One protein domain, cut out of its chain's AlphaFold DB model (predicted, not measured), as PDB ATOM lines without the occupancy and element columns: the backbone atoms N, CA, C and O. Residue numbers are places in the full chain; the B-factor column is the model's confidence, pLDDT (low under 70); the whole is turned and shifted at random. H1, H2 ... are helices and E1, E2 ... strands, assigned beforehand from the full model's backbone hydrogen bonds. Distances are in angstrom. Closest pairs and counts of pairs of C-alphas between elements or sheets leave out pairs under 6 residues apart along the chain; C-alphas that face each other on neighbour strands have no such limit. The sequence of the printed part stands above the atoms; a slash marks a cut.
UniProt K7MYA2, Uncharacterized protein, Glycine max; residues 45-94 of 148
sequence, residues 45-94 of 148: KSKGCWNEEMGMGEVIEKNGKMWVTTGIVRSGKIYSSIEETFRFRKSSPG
ATOM      1  N   LYS A  45     113.548  80.823 195.924       73.49
ATOM      2  CA  LYS A  45     114.574  81.853 196.125       73.49
ATOM      3  C   LYS A  45     114.208  83.097 195.345       73.49
ATOM      4  O   LYS A  45     113.987  83.006 194.147       73.49
ATOM      5  N   SER A  46     114.161  84.236 196.013       82.98
ATOM      6  CA  SER A  46     113.913  85.522 195.360       82.98
ATOM      7  C   SER A  46     115.236  86.184 194.978       82.98
ATOM      8  O   SER A  46     116.269  85.898 195.594       82.98
ATOM      9  N   LYS A  47     115.223  87.047 193.960       86.45
ATOM     10  CA  LYS A  47     116.393  87.843 193.556       86.45
ATOM     11  C   LYS A  47     116.143  89.312 193.854       86.45
ATOM     12  O   LYS A  47     115.024  89.793 193.692       86.45
ATOM     13  N   GLY A  48     117.194  90.013 194.251       86.14
ATOM     14  CA  GLY A  48     117.152  91.446 194.486       86.14
ATOM     15  C   GLY A  48     118.476  92.119 194.151       86.14
ATOM     16  O   GLY A  48     119.505  91.442 194.042       86.14
ATOM     17  N   CYS A  49     118.432  93.434 193.972       88.64
ATOM     18  CA  CYS A  49     119.597  94.307 193.869       88.64
ATOM     19  C   CYS A  49     119.630  95.261 195.064       88.64
ATOM     20  O   CYS A  49     118.593  95.669 195.574       88.64
ATOM     21  N   TRP A  50     120.824  95.605 195.534       89.55
ATOM     22  CA  TRP A  50     120.966  96.645 196.547       89.55
ATOM     23  C   TRP A  50     120.789  98.016 195.892       89.55
ATOM     24  O   TRP A  50     121.410  98.285 194.866       89.55
ATOM     25  N   ASN A  51     119.948  98.861 196.478       87.30
ATOM     26  CA  ASN A  51     119.797 100.259 196.113       87.30
ATOM     27  C   ASN A  51     120.485 101.104 197.193       87.30
ATOM     28  O   ASN A  51     119.990 101.209 198.316       87.30
ATOM     29  N   GLU A  52     121.641 101.671 196.848       87.56
ATOM     30  CA  GLU A  52     122.478 102.439 197.773       87.56
ATOM     31  C   GLU A  52     121.820 103.753 198.207       87.56
ATOM     32  O   GLU A  52     121.852 104.078 199.389       87.56
ATOM     33  N   GLU A  53     121.129 104.442 197.293       88.88
ATOM     34  CA  GLU A  53     120.396 105.681 197.585       88.88
ATOM     35  C   GLU A  53     119.285 105.458 198.624       88.88
ATOM     36  O   GLU A  53     119.082 106.284 199.511       88.88
ATOM     37  N   MET A  54     118.581 104.324 198.550       86.77
ATOM     38  CA  MET A  54     117.534 103.978 199.519       86.77
ATOM     39  C   MET A  54     118.050 103.244 200.762       86.77
ATOM     40  O   MET A  54     117.301 103.114 201.730       86.77
ATOM     41  N   GLY A  55     119.276 102.712 200.743       86.75
ATOM     42  CA  GLY A  55     119.790 101.833 201.799       86.75
ATOM     43  C   GLY A  55     119.004 100.521 201.949       86.75
ATOM     44  O   GLY A  55     118.881  99.998 203.058       86.75
ATOM     45  N   MET A  56     118.423 100.003 200.860       88.54
ATOM     46  CA  MET A  56     117.534  98.830 200.873       88.54
ATOM     47  C   MET A  56     117.779  97.898 199.684       88.54
ATOM     48  O   MET A  56     118.232  98.321 198.622       88.54
ATOM     49  N   GLY A  57     117.418  96.622 199.825       87.75
ATOM     50  CA  GLY A  57     117.388  95.675 198.711       87.75
ATOM     51  C   GLY A  57     116.083  95.776 197.920       87.75
ATOM     52  O   GLY A  57     115.029  95.440 198.446       87.75
ATOM     53  N   GLU A  58     116.127  96.191 196.658       89.68
ATOM     54  CA  GLU A  58     114.996  96.098 195.728       89.68
ATOM     55  C   GLU A  58     114.817  94.647 195.252       89.68
ATOM     56  O   GLU A  58     115.756  94.003 194.785       89.68
ATOM     57  N   VAL A  59     113.596  94.122 195.339       88.32
ATOM     58  CA  VAL A  59     113.237  92.777 194.868       88.32
ATOM     59  C   VAL A  59     112.945  92.814 193.376       88.32
ATOM     60  O   VAL A  59     111.933  93.364 192.948       88.32
ATOM     61  N   ILE A  60     113.799  92.163 192.588       89.14
ATOM     62  CA  ILE A  60     113.654  92.070 191.128       89.14
ATOM     63  C   ILE A  60     112.847  90.825 190.741       89.14
ATOM     64  O   ILE A  60     112.044  90.854 189.814       89.14
ATOM     65  N   GLU A  61     113.036  89.716 191.461       87.43
ATOM     66  CA  GLU A  61     112.330  88.460 191.210       87.43
ATOM     67  C   GLU A  61     111.676  87.973 192.498       87.43
ATOM     68  O   GLU A  61     112.352  87.529 193.431       87.43
ATOM     69  N   LYS A  62     110.346  88.044 192.538       84.85
ATOM     70  CA  LYS A  62     109.535  87.560 193.652       84.85
ATOM     71  C   LYS A  62     109.214  86.079 193.465       84.85
ATOM     72  O   LYS A  62     108.488  85.716 192.548       84.85
ATOM     73  N   ASN A  63     109.705  85.231 194.364       82.71
ATOM     74  CA  ASN A  63     109.381  83.807 194.362       82.71
ATOM     75  C   ASN A  63     108.709  83.391 195.673       82.71
ATOM     76  O   ASN A  63     109.197  83.666 196.771       82.71
ATOM     77  N   GLY A  64     107.579  82.692 195.543       76.87
ATOM     78  CA  GLY A  64     106.735  82.283 196.663       76.87
ATOM     79  C   GLY A  64     105.858  83.409 197.227       76.87
ATOM     80  O   GLY A  64     105.825  84.528 196.723       76.87
ATOM     81  N   LYS A  65     105.122  83.097 198.299       79.22
ATOM     82  CA  LYS A  65     104.144  84.005 198.935       79.22
ATOM     83  C   LYS A  65     104.744  84.927 200.007       79.22
ATOM     84  O   LYS A  65     104.012  85.647 200.666       79.22
ATOM     85  N   MET A  66     106.059  84.891 200.211       76.81
ATOM     86  CA  MET A  66     106.729  85.612 201.302       76.81
ATOM     87  C   MET A  66     106.608  87.137 201.165       76.81
ATOM     88  O   MET A  66     106.277  87.803 202.135       76.81
ATOM     89  N   TRP A  67     106.768  87.676 199.954       78.75
ATOM     90  CA  TRP A  67     106.656  89.120 199.679       78.75
ATOM     91  C   TRP A  67     105.255  89.700 199.882       78.75
ATOM     92  O   TRP A  67     105.069  90.903 199.778       78.75
ATOM     93  N   VAL A  68     104.259  88.849 200.151       77.02
ATOM     94  CA  VAL A  68     102.922  89.303 200.549       77.02
ATOM     95  C   VAL A  68     102.947  89.855 201.977       77.02
ATOM     96  O   VAL A  68     102.167  90.742 202.298       77.02
ATOM     97  N   THR A  69     103.839  89.345 202.831       78.63
ATOM     98  CA  THR A  69     103.907  89.669 204.267       78.63
ATOM     99  C   THR A  69     105.222  90.326 204.682       78.63
ATOM    100  O   THR A  69     105.447  90.537 205.869       78.63
ATOM    101  N   THR A  70     106.130  90.574 203.741       82.60
ATOM    102  CA  THR A  70     107.513  90.984 204.020       82.60
ATOM    103  C   THR A  70     107.966  92.009 202.987       82.60
ATOM    104  O   THR A  70     107.593  91.902 201.817       82.60
ATOM    105  N   GLY A  71     108.789  92.968 203.411       85.39
ATOM    106  CA  GLY A  71     109.227  94.097 202.597       85.39
ATOM    107  C   GLY A  71     108.265  95.293 202.604       85.39
ATOM    108  O   GLY A  71     107.179  95.269 203.181       85.39
ATOM    109  N   ILE A  72     108.691  96.367 201.940       88.36
ATOM    110  CA  ILE A  72     108.017  97.662 201.836       88.36
ATOM    111  C   ILE A  72     107.710  97.929 200.363       88.36
ATOM    112  O   ILE A  72     108.609  97.930 199.523       88.36
ATOM    113  N   VAL A  73     106.446  98.191 200.030       90.17
ATOM    114  CA  VAL A  73     106.037  98.509 198.653       90.17
ATOM    115  C   VAL A  73     106.090 100.019 198.425       90.17
ATOM    116  O   VAL A  73     105.420 100.777 199.124       90.17
ATOM    117  N   ARG A  74     106.849 100.469 197.420       89.45
ATOM    118  CA  ARG A  74     106.939 101.883 197.023       89.45
ATOM    119  C   ARG A  74     107.045 101.999 195.504       89.45
ATOM    120  O   ARG A  74     107.879 101.345 194.884       89.45
ATOM    121  N   SER A  75     106.184 102.815 194.893       89.36
ATOM    122  CA  SER A  75     106.149 103.032 193.433       89.36
ATOM    123  C   SER A  75     106.068 101.733 192.608       89.36
ATOM    124  O   SER A  75     106.735 101.593 191.588       89.36
ATOM    125  N   GLY A  76     105.291 100.750 193.079       88.86
ATOM    126  CA  GLY A  76     105.122  99.447 192.416       88.86
ATOM    127  C   GLY A  76     106.287  98.461 192.587       88.86
ATOM    128  O   GLY A  76     106.173  97.317 192.153       88.86
ATOM    129  N   LYS A  77     107.374  98.868 193.247       90.50
ATOM    130  CA  LYS A  77     108.531  98.029 193.578       90.50
ATOM    131  C   LYS A  77     108.476  97.584 195.038       90.50
ATOM    132  O   LYS A  77     107.883  98.269 195.871       90.50
ATOM    133  N   ILE A  78     109.092  96.445 195.341       90.14
ATOM    134  CA  ILE A  78     109.213  95.923 196.708       90.14
ATOM    135  C   ILE A  78     110.654  96.123 197.160       90.14
ATOM    136  O   ILE A  78     111.579  95.731 196.454       90.14
ATOM    137  N   TYR A  79     110.829  96.703 198.337       88.00
ATOM    138  CA  TYR A  79     112.111  96.905 198.994       88.00
ATOM    139  C   TYR A  79     112.170  96.051 200.255       88.00
ATOM    140  O   TYR A  79     111.147  95.764 200.867       88.00
ATOM    141  N   SER A  80     113.359  95.624 200.641       84.01
ATOM    142  CA  SER A  80     113.586  94.747 201.782       84.01
ATOM    143  C   SER A  80     114.769  95.278 202.582       84.01
ATOM    144  O   SER A  80     115.764  95.728 202.002       84.01
ATOM    145  N   SER A  81     114.647  95.283 203.908       78.71
ATOM    146  CA  SER A  81     115.714  95.768 204.789       78.71
ATOM    147  C   SER A  81     116.911  94.816 204.764       78.71
ATOM    148  O   SER A  81     116.771  93.639 204.434       78.71
ATOM    149  N   ILE A  82     118.102  95.285 205.151       74.96
ATOM    150  CA  ILE A  82     119.300  94.429 205.187       74.96
ATOM    151  C   ILE A  82     119.103  93.172 206.055       74.96
ATOM    152  O   ILE A  82     119.548  92.089 205.678       74.96
ATOM    153  N   GLU A  83     118.354  93.274 207.152       73.56
ATOM    154  CA  GLU A  83     118.021  92.140 208.026       73.56
ATOM    155  C   GLU A  83     117.147  91.091 207.322       73.56
ATOM    156  O   GLU A  83     117.265  89.891 207.569       73.56
ATOM    157  N   GLU A  84     116.310  91.516 206.377       67.76
ATOM    158  CA  GLU A  84     115.535  90.626 205.518       67.76
ATOM    159  C   GLU A  84     116.350  90.129 204.307       67.76
ATOM    160  O   GLU A  84     116.039  89.076 203.733       67.76
ATOM    161  N   THR A  85     117.429  90.835 203.928       61.24
ATOM    162  CA  THR A  85     118.169  90.527 202.696       61.24
ATOM    163  C   THR A  85     118.910  89.189 202.698       61.24
ATOM    164  O   THR A  85     119.223  88.671 201.623       61.24
ATOM    165  N   PHE A  86     119.100  88.543 203.854       62.15
ATOM    166  CA  PHE A  86     119.651  87.180 203.936       62.15
ATOM    167  C   PHE A  86     118.817  86.134 203.167       62.15
ATOM    168  O   PHE A  86     119.256  85.001 202.965       62.15
ATOM    169  N   ARG A  87     117.607  86.497 202.717       59.46
ATOM    170  CA  ARG A  87     116.735  85.670 201.872       59.46
ATOM    171  C   ARG A  87     117.005  85.798 200.366       59.46
ATOM    172  O   ARG A  87     116.439  85.012 199.601       59.46
ATOM    173  N   PHE A  88     117.848  86.733 199.925       58.19
ATOM    174  CA  PHE A  88     118.204  86.884 198.511       58.19
ATOM    175  C   PHE A  88     119.530  86.216 198.179       58.19
ATOM    176  O   PHE A  88     120.512  86.296 198.912       58.19
ATOM    177  N   ARG A  89     119.587  85.638 196.980       59.95
ATOM    178  CA  ARG A  89     120.854  85.464 196.273       59.95
ATOM    179  C   ARG A  89     121.091  86.743 195.470       59.95
ATOM    180  O   ARG A  89     120.238  87.082 194.649       59.95
ATOM    181  N   LYS A  90     122.220  87.432 195.674       61.16
ATOM    182  CA  LYS A  90     122.641  88.516 194.769       61.16
ATOM    183  C   LYS A  90     122.679  87.954 193.341       61.16
ATOM    184  O   LYS A  90     123.311  86.925 193.112       61.16
ATOM    185  N   SER A  91     121.955  88.570 192.406       57.59
ATOM    186  CA  SER A  91     121.896  88.122 191.002       57.59
ATOM    187  C   SER A  91     123.238  88.288 190.290       57.59
ATOM    188  O   SER A  91     123.589  87.469 189.449       57.59
ATOM    189  N   SER A  92     123.995  89.309 190.686       58.97
ATOM    190  CA  SER A  92     125.393  89.520 190.342       58.97
ATOM    191  C   SER A  92     126.065  90.130 191.573       58.97
ATOM    192  O   SER A  92     125.778  91.283 191.897       58.97
ATOM    193  N   PRO A  93     126.852  89.367 192.352       70.78
ATOM    194  CA  PRO A  93     127.415  89.876 193.599       70.78
ATOM    195  C   PRO A  93     128.455  90.986 193.402       70.78
ATOM    196  O   PRO A  93     128.794  91.630 194.394       70.78
ATOM    197  N   GLY A  94     128.899  91.222 192.161       78.80
ATOM    198  CA  GLY A  94     130.059  92.055 191.861       78.80
ATOM    199  C   GLY A  94     131.349  91.411 192.362       78.80
ATOM    200  O   GLY A  94     131.351  90.244 192.773       78.80
TER     201      GLY A  94
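This is residues 45 to 94 of the 148 residues of an uncharacterized protein of Glycine max (UniProt K7MYA2). What is the shape? Two hairpins, E1 with E2 and E3 with E4, join side by side in one strongly twisted sheet, with short helix H1 over one face and short strand E5 at one edge. What makes it up? The printed part has 50 residues, with five named strands and one named helix in the order E1 E2 E3 E4 H1 E5; of the 26 residues in named elements strands hold 22, the class being mostly strand, and the mixed sheet's order is E3 E4 E2 E1 E5. It is compact, radius of gyration of the C-alphas 9.9 A, spanning 28 by 22 by 19 A.

How do strands pair? E2, residues 56 to 61, is antiparallel to E1, residues 46 to 51 (N 58 to O 49, 2.7 A), and to E4, residues 77 to 80 (N 59 to O 78, 2.8 A). E3, residues 72 to 74, is antiparallel to E4 (N 72 to O 79, 2.7 A). E5, residues 88 to 90, meets E1 only at a point. Where is H1, residues 82 to 85? It is on the sheet at a height of 8.8 A, only just over E2, on which 3 of its C-alphas fall.

Where does E1 begin? C-alpha 46 is at (113.913, 85.522, 195.360); E1 is 15.9 A long, E2 15.1 A. Where does E5 end? C-alpha 90 is at (122.641, 88.516, 194.769).

Is it unbroken? The printed part has no cut. Where is confidence low? Residues 84 to 92 have pLDDT under 70.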